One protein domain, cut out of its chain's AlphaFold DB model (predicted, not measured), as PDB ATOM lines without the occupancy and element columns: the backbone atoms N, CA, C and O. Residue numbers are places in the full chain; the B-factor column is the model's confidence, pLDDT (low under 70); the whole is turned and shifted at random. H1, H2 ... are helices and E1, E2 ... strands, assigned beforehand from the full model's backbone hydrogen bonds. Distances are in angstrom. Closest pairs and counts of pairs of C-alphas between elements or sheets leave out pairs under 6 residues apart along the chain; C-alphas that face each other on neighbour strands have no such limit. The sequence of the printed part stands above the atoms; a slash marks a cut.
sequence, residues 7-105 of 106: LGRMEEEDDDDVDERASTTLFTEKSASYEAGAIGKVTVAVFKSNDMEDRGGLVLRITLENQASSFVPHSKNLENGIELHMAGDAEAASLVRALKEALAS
ATOM      1  N   LEU A   7      93.573 121.161  72.987       90.25
ATOM      2  CA  LEU A   7      94.142 121.368  71.673       90.25
ATOM      3  C   LEU A   7      93.667 120.250  70.741       90.25
ATOM      4  O   LEU A   7      93.486 119.118  71.192       90.25
ATOM      5  N   GLY A   8      93.465 120.552  69.462       84.19
ATOM      6  CA  GLY A   8      93.132 119.559  68.442       84.19
ATOM      7  C   GLY A   8      93.791 119.879  67.107       84.19
ATOM      8  O   GLY A   8      94.131 121.028  66.847       84.19
ATOM      9  N   ARG A   9      93.970 118.848  66.283       73.94
ATOM     10  CA  ARG A   9      94.386 118.958  64.879       73.94
ATOM     11  C   ARG A   9      93.244 118.445  64.009       73.94
ATOM     12  O   ARG A   9      92.588 117.482  64.414       73.94
ATOM     13  N   MET A  10      92.984 119.079  62.872       67.25
ATOM     14  CA  MET A  10      92.043 118.560  61.873       67.25
ATOM     15  C   MET A  10      92.831 117.849  60.768       67.25
ATOM     16  O   MET A  10      93.916 118.291  60.416       67.25
ATOM     17  N   GLU A  11      92.321 116.718  60.273       60.50
ATOM     18  CA  GLU A  11      93.013 115.875  59.276       60.50
ATOM     19  C   GLU A  11      93.127 116.523  57.886       60.50
ATOM     20  O   GLU A  11      93.880 116.029  57.051       60.50
ATOM     21  N   GLU A  12      92.365 117.584  57.609       57.19
ATOM     22  CA  GLU A  12      92.113 118.037  56.234       57.19
ATOM     23  C   GLU A  12      93.022 119.166  55.725       57.19
ATOM     24  O   GLU A  12      92.980 119.466  54.534       57.19
ATOM     25  N   GLU A  13      93.874 119.764  56.558       51.25
ATOM     26  CA  GLU A  13      94.777 120.831  56.114       51.25
ATOM     27  C   GLU A  13      96.223 120.477  56.479       51.25
ATOM     28  O   GLU A  13      96.510 120.089  57.608       51.25
ATOM     29  N   ASP A  14      97.128 120.603  55.502       51.47
ATOM     30  CA  ASP A  14      98.596 120.455  55.597       51.47
ATOM     31  C   ASP A  14      99.255 121.432  56.606       51.47
ATOM     32  O   ASP A  14     100.470 121.645  56.582       51.47
ATOM     33  N   ASP A  15      98.475 122.043  57.493       51.94
ATOM     34  CA  ASP A  15      98.964 122.931  58.524       51.94
ATOM     35  C   ASP A  15      99.271 122.113  59.785       51.94
ATOM     36  O   ASP A  15      98.415 121.484  60.405       51.94
ATOM     37  N   ASP A  16     100.525 122.196  60.234       58.47
ATOM     38  CA  ASP A  16     100.976 121.808  61.580       58.47
ATOM     39  C   ASP A  16     100.240 122.576  62.712       58.47
ATOM     40  O   ASP A  16     100.614 122.474  63.891       58.47
ATOM     41  N   ASP A  17      99.202 123.342  62.368       66.19
ATOM     42  CA  ASP A  17      98.444 124.206  63.243       66.19
ATOM     43  C   ASP A  17      97.588 123.396  64.215       66.19
ATOM     44  O   ASP A  17      96.925 122.398  63.920       66.19
ATOM     45  N   VAL A  18      97.682 123.827  65.465       80.25
ATOM     46  CA  VAL A  18      97.010 123.219  66.597       80.25
ATOM     47  C   VAL A  18      96.017 124.236  67.125       80.25
ATOM     48  O   VAL A  18      96.413 125.253  67.694       80.25
ATOM     49  N   ASP A  19      94.731 123.933  66.985       85.50
ATOM     50  CA  ASP A  19      93.662 124.834  67.397       85.50
ATOM     51  C   ASP A  19      93.305 124.669  68.873       85.50
ATOM     52  O   ASP A  19      93.128 123.555  69.386       85.50
ATOM     53  N   GLU A  20      93.104 125.799  69.552       89.38
ATOM     54  CA  GLU A  20      92.461 125.817  70.862       89.38
ATOM     55  C   GLU A  20      90.973 125.470  70.725       89.38
ATOM     56  O   GLU A  20      90.165 126.258  70.234       89.38
ATOM     57  N   ARG A  21      90.580 124.300  71.229       89.50
ATOM     58  CA  ARG A  21      89.184 123.846  71.204       89.50
ATOM     59  C   ARG A  21      88.389 124.329  72.410       89.50
ATOM     60  O   ARG A  21      87.252 124.764  72.252       89.50
ATOM     61  N   ALA A  22      88.961 124.264  73.614       93.19
ATOM     62  CA  ALA A  22      88.241 124.618  74.838       93.19
ATOM     63  C   ALA A  22      89.152 125.067  75.988       93.19
ATOM     64  O   ALA A  22      90.315 124.670  76.109       93.19
ATOM     65  N   SER A  23      88.589 125.875  76.892       94.88
ATOM     66  CA  SER A  23      89.205 126.146  78.194       94.88
ATOM     67  C   SER A  23      89.031 124.962  79.144       94.88
ATOM     68  O   SER A  23      88.057 124.219  79.036       94.88
ATOM     69  N   THR A  24      89.951 124.810  80.099       96.81
ATOM     70  CA  THR A  24      89.878 123.727  81.083       96.81
ATOM     71  C   THR A  24      89.945 124.219  82.521       96.81
ATOM     72  O   THR A  24      90.462 125.305  82.822       96.81
ATOM     73  N   THR A  25      89.464 123.365  83.417       96.31
ATOM     74  CA  THR A  25      89.645 123.483  84.863       96.31
ATOM     75  C   THR A  25      90.397 122.264  85.381       96.31
ATOM     76  O   THR A  25      90.190 121.152  84.892       96.31
ATOM     77  N   LEU A  26      91.293 122.465  86.356       96.75
ATOM     78  CA  LEU A  26      91.947 121.356  87.051       96.75
ATOM     79  C   LEU A  26      90.871 120.486  87.704       96.75
ATOM     80  O   LEU A  26      90.081 120.976  88.506       96.75
ATOM     81  N   PHE A  27      90.845 119.210  87.342       96.25
ATOM     82  CA  PHE A  27      89.871 118.250  87.837       96.25
ATOM     83  C   PHE A  27      90.450 117.418  88.984       96.25
ATOM     84  O   PHE A  27      89.853 117.331  90.054       96.25
ATOM     85  N   THR A  28      91.640 116.849  88.796       97.25
ATOM     86  CA  THR A  28      92.355 116.115  89.846       97.25
ATOM     87  C   THR A  28      93.859 116.221  89.643       97.25
ATOM     88  O   THR A  28      94.337 116.376  88.520       97.25
ATOM     89  N   GLU A  29      94.604 116.125  90.735       97.62
ATOM     90  CA  GLU A  29      96.058 116.062  90.736       97.62
ATOM     91  C   GLU A  29      96.494 114.966  91.705       97.62
ATOM     92  O   GLU A  29      96.051 114.919  92.857       97.62
ATOM     93  N   LYS A  30      97.345 114.060  91.227       98.06
ATOM     94  CA  LYS A  30      97.923 112.979  92.024       98.06
ATOM     95  C   LYS A  30      99.417 112.943  91.822       98.06
ATOM     96  O   LYS A  30      99.917 113.244  90.742       98.06
ATOM     97  N   SER A  31     100.129 112.563  92.871       97.56
ATOM     98  CA  SER A  31     101.573 112.439  92.815       97.56
ATOM     99  C   SER A  31     102.043 111.176  93.510       97.56
ATOM    100  O   SER A  31     101.430 110.698  94.466       97.56
ATOM    101  N   ALA A  32     103.143 110.632  93.012       97.12
ATOM    102  CA  ALA A  32     103.817 109.494  93.596       97.12
ATOM    103  C   ALA A  32     105.321 109.775  93.637       97.12
ATOM    104  O   ALA A  32     105.909 110.292  92.685       97.12
ATOM    105  N   SER A  33     105.941 109.465  94.769       95.88
ATOM    106  CA  SER A  33     107.392 109.548  94.921       95.88
ATOM    107  C   SER A  33     108.051 108.254  94.457       95.88
ATOM    108  O   SER A  33     107.443 107.183  94.525       95.88
ATOM    109  N   TYR A  34     109.304 108.352  94.034       93.12
ATOM    110  CA  TYR A  34     110.180 107.218  93.769       93.12
ATOM    111  C   TYR A  34     111.541 107.436  94.434       93.12
ATOM    112  O   TYR A  34     111.998 108.570  94.599       93.12
ATOM    113  N   GLU A  35     112.176 106.333  94.812       92.19
ATOM    114  CA  GLU A  35     113.497 106.304  95.430       92.19
ATOM    115  C   GLU A  35     114.285 105.141  94.818       92.19
ATOM    116  O   GLU A  35     113.965 103.973  95.031       92.19
ATOM    117  N   ALA A  36     115.268 105.474  93.982       87.12
ATOM    118  CA  ALA A  36     116.145 104.532  93.290       87.12
ATOM    119  C   ALA A  36     117.505 105.203  93.012       87.12
ATOM    120  O   ALA A  36     118.032 105.910  93.867       87.12
ATOM    121  N   GLY A  37     118.070 105.036  91.806       82.81
ATOM    122  CA  GLY A  37     119.257 105.794  91.369       82.81
ATOM    123  C   GLY A  37     119.051 107.319  91.374       82.81
ATOM    124  O   GLY A  37     120.014 108.081  91.363       82.81
ATOM    125  N   ALA A  38     117.793 107.751  91.444       85.38
ATOM    126  CA  ALA A  38     117.353 109.111  91.678       85.38
ATOM    127  C   ALA A  38     116.239 109.124  92.736       85.38
ATOM    128  O   ALA A  38     115.518 108.138  92.910       85.38
ATOM    129  N   ILE A  39     116.083 110.258  93.417       89.62
ATOM    130  CA  ILE A  39     114.954 110.519  94.313       89.62
ATOM    131  C   ILE A  39     114.131 111.633  93.688       89.62
ATOM    132  O   ILE A  39     114.664 112.694  93.345       89.62
ATOM    133  N   GLY A  40     112.835 111.394  93.539       92.81
ATOM    134  CA  GLY A  40     111.954 112.354  92.902       92.81
ATOM    135  C   GLY A  40     110.483 112.019  93.053       92.81
ATOM    136  O   GLY A  40     110.081 111.145  93.826       92.81
ATOM    137  N   LYS A  41     109.664 112.763  92.317       94.94
ATOM    138  CA  LYS A  41     108.207 112.661  92.348       94.94
ATOM    139  C   LYS A  41     107.635 112.898  90.958       94.94
ATOM    140  O   LYS A  41     108.008 113.858  90.285       94.94
ATOM    141  N   VAL A  42     106.713 112.035  90.550       95.81
ATOM    142  CA  VAL A  42     105.881 112.238  89.363       95.81
ATOM    143  C   VAL A  42     104.556 112.832  89.814       95.81
ATOM    144  O   VAL A  42     103.943 112.320  90.751       95.81
ATOM    145  N   THR A  43     104.097 113.875  89.130       96.94
ATOM    146  CA  THR A  43     102.767 114.458  89.319       96.94
ATOM    147  C   THR A  43     101.971 114.323  88.026       96.94
ATOM    148  O   THR A  43     102.451 114.675  86.950       96.94
ATOM    149  N   VAL A  44     100.742 113.823  88.135       97.38
ATOM    150  CA  VAL A  44      99.759 113.750  87.053       97.38
ATOM    151  C   VAL A  44      98.594 114.661  87.413       97.38
ATOM    152  O   VAL A  44      97.865 114.401  88.372       97.38
ATOM    153  N   ALA A  45      98.416 115.719  86.631       97.75
ATOM    154  CA  ALA A  45      97.276 116.619  86.713       97.75
ATOM    155  C   ALA A  45      96.351 116.388  85.514       97.75
ATOM    156  O   ALA A  45      96.783 116.419  84.359       97.75
ATOM    157  N   VAL A  46      95.071 116.171  85.797       97.44
ATOM    158  CA  VAL A  46      94.013 116.028  84.800       97.44
ATOM    159  C   VAL A  46      93.216 117.317  84.785       97.44
ATOM    160  O   VAL A  46      92.681 117.735  85.812       97.44
ATOM    161  N   PHE A  47      93.094 117.925  83.615       97.00
ATOM    162  CA  PHE A  47      92.228 119.073  83.398       97.00
ATOM    163  C   PHE A  47      91.061 118.653  82.517       97.00
ATOM    164  O   PHE A  47      91.266 117.953  81.528       97.00
ATOM    165  N   LYS A  48      89.849 119.079  82.864       95.56
ATOM    166  CA  LYS A  48      88.629 118.757  82.118       95.56
ATOM    167  C   LYS A  48      88.130 119.980  81.365       95.56
ATOM    168  O   LYS A  48      88.249 121.096  81.877       95.56
ATOM    169  N   SER A  49      87.594 119.763  80.164       95.94
ATOM    170  CA  SER A  49      86.913 120.816  79.411       95.94
ATOM    171  C   SER A  49      85.826 121.474  80.259       95.94
ATOM    172  O   SER A  49      85.079 120.786  80.956       95.94
ATOM    173  N   ASN A  50      85.731 122.799  80.180       93.62
ATOM    174  CA  ASN A  50      84.557 123.528  80.662       93.62
ATOM    175  C   ASN A  50      83.395 123.464  79.653       93.62
ATOM    176  O   ASN A  50      82.278 123.848  79.987       93.62
ATOM    177  N   ASP A  51      83.673 123.008  78.431       89.56
ATOM    178  CA  ASP A  51      82.687 122.781  77.385       89.56
ATOM    179  C   ASP A  51      82.116 121.361  77.518       89.56
ATOM    180  O   ASP A  51      82.856 120.373  77.538       89.56
ATOM    181  N   MET A  52      80.794 121.282  77.666       81.44
ATOM    182  CA  MET A  52      80.048 120.038  77.882       81.44
ATOM    183  C   MET A  52      79.340 119.548  76.609       81.44
ATOM    184  O   MET A  52      78.619 118.553  76.675       81.44
ATOM    185  N   GLU A  53      79.515 120.244  75.485       83.50
ATOM    186  CA  GLU A  53      78.878 119.949  74.202       83.50
ATOM    187  C   GLU A  53      79.881 119.254  73.261       83.50
ATOM    188  O   GLU A  53      80.304 118.128  73.526       83.50
ATOM    189  N   ASP A  54      80.279 119.892  72.158       80.12
ATOM    190  CA  ASP A  54      81.087 119.299  71.084       80.12
ATOM    191  C   ASP A  54      82.607 119.518  71.246       80.12
ATOM    192  O   ASP A  54      83.409 119.047  70.430       80.12
ATOM    193  N   ARG A  55      83.034 120.196  72.323       80.56
ATOM    194  CA  ARG A  55      84.453 120.482  72.632       80.56
ATOM    195  C   ARG A  55      84.883 119.930  73.990       80.56
ATOM    196  O   ARG A  55      85.726 120.505  74.687       80.56
ATOM    197  N   GLY A  56      84.298 118.794  74.363       84.88
ATOM    198  CA  GLY A  56      84.695 118.016  75.531       84.88
ATOM    199  C   GLY A  56      86.130 117.477  75.441       84.88
ATOM    200  O   GLY A  56      86.830 117.632  74.442       84.88
ATOM    201  N   GLY A  57      86.574 116.819  76.511       90.62
ATOM    202  CA  GLY A  57      87.873 116.147  76.560       90.62
ATOM    203  C   GLY A  57      88.675 116.452  77.820       90.62
ATOM    204  O   GLY A  57      88.186 117.086  78.764       90.62
ATOM    205  N   LEU A  58      89.914 115.960  77.827       93.62
ATOM    206  CA  LEU A  58      90.839 116.046  78.951       93.62
ATOM    207  C   LEU A  58      92.230 116.472  78.478       93.62
ATOM    208  O   LEU A  58      92.667 116.091  77.395       93.62
ATOM    209  N   VAL A  59      92.953 117.188  79.334       95.19
ATOM    210  CA  VAL A  59      94.403 117.375  79.213       95.19
ATOM    211  C   VAL A  59      95.079 116.608  80.341       95.19
ATOM    212  O   VAL A  59      94.786 116.846  81.514       95.19
ATOM    213  N   LEU A  60      96.008 115.723  79.988       95.75
ATOM    214  CA  LEU A  60      96.908 115.077  80.938       95.75
ATOM    215  C   LEU A  60      98.224 115.852  80.970       95.75
ATOM    216  O   LEU A  60      98.957 115.891  79.986       95.75
ATOM    217  N   ARG A  61      98.534 116.471  82.108       95.62
ATOM    218  CA  ARG A  61      99.838 117.084  82.360       95.62
ATOM    219  C   ARG A  61     100.626 116.185  83.297       95.62
ATOM    220  O   ARG A  61     100.207 115.953  84.425       95.62
ATOM    221  N   ILE A  62     101.779 115.728  82.828       95.25
ATOM    222  CA  ILE A  62     102.695 114.881  83.590       95.25
ATOM    223  C   ILE A  62     103.962 115.691  83.841       95.25
ATOM    224  O   ILE A  62     104.590 116.163  82.894       95.25
ATOM    225  N   THR A  63     104.331 115.877  85.104       93.75
ATOM    226  CA  THR A  63     105.565 116.565  85.495       93.75
ATOM    227  C   THR A  63     106.430 115.665  86.365       93.75
ATOM    228  O   THR A  63     105.933 114.798  87.087       93.75
ATOM    229  N   LEU A  64     107.742 115.872  86.273       92.00
ATOM    230  CA  LEU A  64     108.751 115.131  87.017       92.00
ATOM    231  C   LEU A  64     109.588 116.127  87.820       92.00
ATOM    232  O   LEU A  64     110.254 116.986  87.246       92.00
ATOM    233  N   GLU A  65     109.553 116.008  89.141       90.31
ATOM    234  CA  GLU A  65     110.462 116.704  90.046       90.31
ATOM    235  C   GLU A  65     111.597 115.742  90.397       90.31
ATOM    236  O   GLU A  65     111.389 114.767  91.117       90.31
ATOM    237  N   ASN A  66     112.793 116.002  89.877       79.12
ATOM    238  CA  ASN A  66     113.998 115.244  90.190       79.12
ATOM    239  C   ASN A  66     115.153 116.231  90.411       79.12
ATOM    240  O   ASN A  66     115.172 117.303  89.806       79.12
ATOM    241  N   GLN A  67     116.108 115.915  91.285       74.44
ATOM    242  CA  GLN A  67     117.275 116.775  91.542       74.44
ATOM    243  C   GLN A  67     118.320 116.675  90.409       74.44
ATOM    244  O   GLN A  67     119.500 116.456  90.661       74.44
ATOM    245  N   ALA A  68     117.874 116.801  89.157       67.81
ATOM    246  CA  ALA A  68     118.655 116.670  87.926       67.81
ATOM    247  C   ALA A  68     119.314 115.292  87.699       67.81
ATOM    248  O   ALA A  68     120.286 115.193  86.953       67.81
ATOM    249  N   SER A  69     118.801 114.230  88.324       69.38
ATOM    250  CA  SER A  69     119.361 112.874  88.203       69.38
ATOM    251  C   SER A  69     118.518 111.902  87.377       69.38
ATOM    252  O   SER A  69     119.051 110.885  86.941       69.38
ATOM    253  N   SER A  70     117.240 112.204  87.120       76.69
ATOM    254  CA  SER A  70     116.410 111.386  86.222       76.69
ATOM    255  C   SER A  70     116.371 111.991  84.818       76.69
ATOM    256  O   SER A  70     116.453 113.208  84.634       76.69
ATOM    257  N   PHE A  71     116.201 111.129  83.816       83.44
ATOM    258  CA  PHE A  71     116.016 111.546  82.429       83.44
ATOM    259  C   PHE A  71     114.735 112.370  82.251       83.44
ATOM    260  O   PHE A  71     113.732 112.157  82.935       83.44
ATOM    261  N   VAL A  72     114.763 113.303  81.298       85.12
ATOM    262  CA  VAL A  72     113.594 114.114  80.936       85.12
ATOM    263  C   VAL A  72     112.588 113.236  80.174       85.12
ATOM    264  O   VAL A  72     112.983 112.610  79.188       85.12
ATOM    265  N   PRO A  73     111.306 113.175  80.589       90.69
ATOM    266  CA  PRO A  73     110.278 112.440  79.855       90.69
ATOM    267  C   PRO A  73     110.073 112.985  78.437       90.69
ATOM    268  O   PRO A  73     110.209 114.186  78.201       90.69
ATOM    269  N   HIS A  74     109.687 112.115  77.504       92.62
ATOM    270  CA  HIS A  74     109.402 112.496  76.119       92.62
ATOM    271  C   HIS A  74     108.070 111.907  75.656       92.62
ATOM    272  O   HIS A  74     107.734 110.786  76.017       92.62
ATOM    273  N   SER A  75     107.313 112.639  74.842       93.31
ATOM    274  CA  SER A  75     106.063 112.153  74.254       93.31
ATOM    275  C   SER A  75     106.021 112.422  72.760       93.31
ATOM    276  O   SER A  75     106.516 113.456  72.307       93.31
ATOM    277  N   LYS A  76     105.377 111.529  72.011       92.75
ATOM    278  CA  LYS A  76     105.241 111.610  70.559       92.75
ATOM    279  C   LYS A  76     103.807 111.297  70.138       92.75
ATOM    280  O   LYS A  76     103.225 110.322  70.607       92.75
ATOM    281  N   ASN A  77     103.263 112.091  69.217       89.56
ATOM    282  CA  ASN A  77     102.012 111.753  68.540       89.56
ATOM    283  C   ASN A  77     102.274 110.655  67.498       89.56
ATOM    284  O   ASN A  77     103.226 110.735  66.717       89.56
ATOM    285  N   LEU A  78     101.434 109.628  67.505       88.94
ATOM    286  CA  LEU A  78     101.386 108.557  66.517       88.94
ATOM    287  C   LEU A  78     100.122 108.727  65.669       88.94
ATOM    288  O   LEU A  78      99.180 109.381  66.105       88.94
ATOM    289  N   GLU A  79     100.077 108.081  64.504       85.25
ATOM    290  CA  GLU A  79      98.909 108.106  63.605       85.25
ATOM    291  C   GLU A  79      97.594 107.804  64.343       85.25
ATOM    292  O   GLU A  79      96.598 108.481  64.143       85.25
ATOM    293  N   ASN A  80      97.618 106.837  65.265       87.44
ATOM    294  CA  ASN A  80      96.436 106.387  66.000       87.44
ATOM    295  C   ASN A  80      96.614 106.467  67.525       87.44
ATOM    296  O   ASN A  80      96.061 105.652  68.265       87.44
ATOM    297  N   GLY A  81      97.429 107.401  68.026       89.69
ATOM    298  CA  GLY A  81      97.595 107.534  69.471       89.69
ATOM    299  C   GLY A  81      98.736 108.427  69.926       89.69
ATOM    300  O   GLY A  81      99.231 109.283  69.203       89.69
ATOM    301  N   ILE A  82      99.147 108.215  71.174       93.06
ATOM    302  CA  ILE A  82     100.227 108.952  71.824       93.06
ATOM    303  C   ILE A  82     101.168 107.934  72.456       93.06
ATOM    304  O   ILE A  82     100.735 107.001  73.130       93.06
ATOM    305  N   GLU A  83     102.460 108.140  72.255       94.44
ATOM    306  CA  GLU A  83     103.528 107.397  72.904       94.44
ATOM    307  C   GLU A  83     104.171 108.264  73.988       94.44
ATOM    308  O   GLU A  83     104.449 109.443  73.762       94.44
ATOM    309  N   LEU A  84     104.421 107.686  75.165       94.69
ATOM    310  CA  LEU A  84     105.083 108.349  76.287       94.69
ATOM    311  C   LEU A  84     106.290 107.520  76.733       94.69
ATOM    312  O   LEU A  84     106.158 106.354  77.095       94.69
ATOM    313  N   HIS A  85     107.454 108.155  76.745       94.06
ATOM    314  CA  HIS A  85     108.739 107.583  77.123       94.06
ATOM    315  C   HIS A  85     109.127 108.053  78.518       94.06
ATOM    316  O   HIS A  85     109.233 109.256  78.782       94.06
ATOM    317  N   MET A  86     109.393 107.092  79.397       91.75
ATOM    318  CA  MET A  86     109.933 107.323  80.729       91.75
ATOM    319  C   MET A  86     111.063 106.331  80.976       91.75
ATOM    320  O   MET A  86     110.845 105.123  80.948       91.75
ATOM    321  N   ALA A  87     112.275 106.844  81.171       90.94
ATOM    322  CA  ALA A  87     113.437 106.011  81.446       90.94
ATOM    323  C   ALA A  87     113.596 105.813  82.958       90.94
ATOM    324  O   ALA A  87     113.606 106.788  83.707       90.94
ATOM    325  N   GLY A  88     113.757 104.554  83.369       91.81
ATOM    326  CA  GLY A  88     113.869 104.147  84.767       91.81
ATOM    327  C   GLY A  88     112.600 103.462  85.272       91.81
ATOM    328  O   GLY A  88     111.496 103.996  85.164       91.81
ATOM    329  N   ASP A  89     112.758 102.260  85.830       93.38
ATOM    330  CA  ASP A  89     111.629 101.449  86.301       93.38
ATOM    331  C   ASP A  89     110.911 102.098  87.490       93.38
ATOM    332  O   ASP A  89     109.689 102.002  87.612       93.38
ATOM    333  N   ALA A  90     111.655 102.781  88.364       93.94
ATOM    334  CA  ALA A  90     111.100 103.447  89.539       93.94
ATOM    335  C   ALA A  90     110.283 104.689  89.147       93.94
ATOM    336  O   ALA A  90     109.162 104.875  89.627       93.94
ATOM    337  N   GLU A  91     110.808 105.497  88.225       93.62
ATOM    338  CA  GLU A  91     110.110 106.615  87.599       93.62
ATOM    339  C   GLU A  91     108.832 106.135  86.903       93.62
ATOM    340  O   GLU A  91     107.746 106.652  87.177       93.62
ATOM    341  N   ALA A  92     108.937 105.096  86.067       94.88
ATOM    342  CA  ALA A  92     107.808 104.531  85.336       94.88
ATOM    343  C   ALA A  92     106.732 103.964  86.277       94.88
ATOM    344  O   ALA A  92     105.542 104.232  86.093       94.88
ATOM    345  N   ALA A  93     107.121 103.230  87.323       95.88
ATOM    346  CA  ALA A  93     106.188 102.715  88.324       95.88
ATOM    347  C   ALA A  93     105.459 103.851  89.058       95.88
ATOM    348  O   ALA A  93     104.248 103.770  89.290       95.88
ATOM    349  N   SER A  94     106.179 104.926  89.383       96.31
ATOM    350  CA  SER A  94     105.612 106.117  90.007       96.31
ATOM    351  C   SER A  94     104.614 106.833  89.093       96.31
ATOM    352  O   SER A  94     103.495 107.132  89.519       96.31
ATOM    353  N   LEU A  95     104.950 107.009  87.811       96.12
ATOM    354  CA  LEU A  95     104.025 107.526  86.803       96.12
ATOM    355  C   LEU A  95     102.754 106.682  86.720       96.12
ATOM    356  O   LEU A  95     101.655 107.225  86.804       96.12
ATOM    357  N   VAL A  96     102.887 105.363  86.574       97.31
ATOM    358  CA  VAL A  96     101.733 104.460  86.451       97.31
ATOM    359  C   VAL A  96     100.845 104.548  87.688       97.31
ATOM    360  O   VAL A  96      99.620 104.550  87.561       97.31
ATOM    361  N   ARG A  97     101.433 104.647  88.884       98.06
ATOM    362  CA  ARG A  97     100.683 104.818  90.129       98.06
ATOM    363  C   ARG A  97      99.926 106.148  90.155       98.06
ATOM    364  O   ARG A  97      98.712 106.129  90.333       98.06
ATOM    365  N   ALA A  98     100.611 107.271  89.939       97.50
ATOM    366  CA  ALA A  98      99.984 108.592  89.941       97.50
ATOM    367  C   ALA A  98      98.881 108.700  88.873       97.50
ATOM    368  O   ALA A  98      97.803 109.227  89.143       97.50
ATOM    369  N   LEU A  99      99.111 108.128  87.686       96.94
ATOM    370  CA  LEU A  99      98.130 108.086  86.604       96.94
ATOM    371  C   LEU A  99      96.900 107.257  86.988       96.94
ATOM    372  O   LEU A  99      95.782 107.735  86.830       96.94
ATOM    373  N   LYS A 100      97.077 106.048  87.535       97.69
ATOM    374  CA  LYS A 100      95.955 105.213  88.001       97.69
ATOM    375  C   LYS A 100      95.122 105.920  89.064       97.69
ATOM    376  O   LYS A 100      93.898 105.914  88.978       97.69
ATOM    377  N   GLU A 101      95.772 106.540  90.045       97.50
ATOM    378  CA  GLU A 101      95.087 107.290  91.102       97.50
ATOM    379  C   GLU A 101      94.316 108.495  90.538       97.50
ATOM    380  O   GLU A 101      93.215 108.798  91.005       97.50
ATOM    381  N   ALA A 102      94.872 109.185  89.535       96.25
ATOM    382  CA  ALA A 102      94.220 110.326  88.901       96.25
ATOM    383  C   ALA A 102      93.001 109.879  88.081       96.25
ATOM    384  O   ALA A 102      91.914 110.429  88.240       96.25
ATOM    385  N   LEU A 103      93.154 108.837  87.260       95.06
ATOM    386  CA  LEU A 103      92.084 108.312  86.410       95.06
ATOM    387  C   LEU A 103      90.953 107.659  87.208       95.06
ATOM    388  O   LEU A 103      89.807 107.747  86.794       95.06
ATOM    389  N   ALA A 104      91.235 107.069  88.374       95.12
ATOM    390  CA  ALA A 104      90.201 106.517  89.254       95.12
ATOM    391  C   ALA A 104      89.218 107.574  89.799       95.12
ATOM    392  O   ALA A 104      88.206 107.215  90.394       95.12
ATOM    393  N   SER A 105      89.536 108.864  89.643       85.19
ATOM    394  CA  SER A 105      88.696 109.981  90.087       85.19
ATOM    395  C   SER A 105      87.808 110.563  88.977       85.19
ATOM    396  O   SER A 105      87.025 111.465  89.273       85.19
TER     397      SER A 105
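This is residues 7 to 105 of the 106 residues of an uncharacterized protein of Comamonas piscis (UniProt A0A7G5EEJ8). A long, twisted sheet of three strands, E2, E3 and E4, is a wall with the helix H1 packed over one face, on E2 and E3, and its other face bare. Away from that sheet, the small hairpin E5 and E6 makes a second piece and its tip, residues 77 to 82, sticks out; E1 turns off sharply from E2, and residues 11 to 16 of the stretch before it stick out too. The printed part has 99 residues, with six named strands and one named helix in the order E1 E2 E3 E4 E5 E6 H1, of mixed class; both sheets, E2 - E3 - E4 and E5 - E6, are antiparallel. The whole is loose, with a radius of gyration of the C-alphas of 15.6 A, and only just elongated, spanning 46 by 30 by 21 A.

Look first at E2, residues 24 to 35, E3, residues 39 to 49, and E4, residues 58 to 66: they form a meander, each strand the antiparallel neighbour of the one before. Between E2 and E3, a hairpin, N 30 and O 44 are 2.9 A apart, within hydrogen-bond range. In the hairpin of E3 and E4, N 45 and O 61 are 2.9 A apart. H1, residues 89 to 103, is on this sheet at a height of 7.3 A, over E2 and E3, and these two layers have the helix on one face. On the local plane it stands at 32 degrees to E2, only just slantwise to the strands. The closest C-alphas of E2 and H1 are those of Ser 31 and Ala 98, 5.1 A apart; E4 and H1 are near each other, with 10 pairs of C-alphas within 10 A. Every O i to N i+4 pair in H1 is within hydrogen-bond range. E5, residues 74 to 78, and E6, residues 81 to 85, are a hairpin, with N 76 and O 83 2.9 A apart; both strands are apart from E4. E1, residues 19 to 22, pairs with no named strand, but its residues 19 to 20 pair antiparallel with residues 7 to 8. It runs on into E2 at 99 degrees, and E2 itself bends by 56 degrees at residue 27.

Find C-alpha 24 at (89.878, 123.727, 81.083); from there E2 runs 32.7 A to C-alpha 35. E3 returns over 33.4 A, and E4 covers 25.8 A. E1 covers 9.2 A, E5 13.1 A and E6 13.5 A. H1 begins at C-alpha 89 at (111.629, 101.449, 86.301) and ends 20.7 A away at C-alpha 103 at (92.084, 108.312, 86.410).

The two C-alphas farthest apart are those of Glu 12 and Ala 36, at 46.2 A. The printed part has no cut, and no link between named elements is long. The mean pLDDT of the printed part is 88.5; look for values under 70 at residues 10 to 17 and 68 to 69.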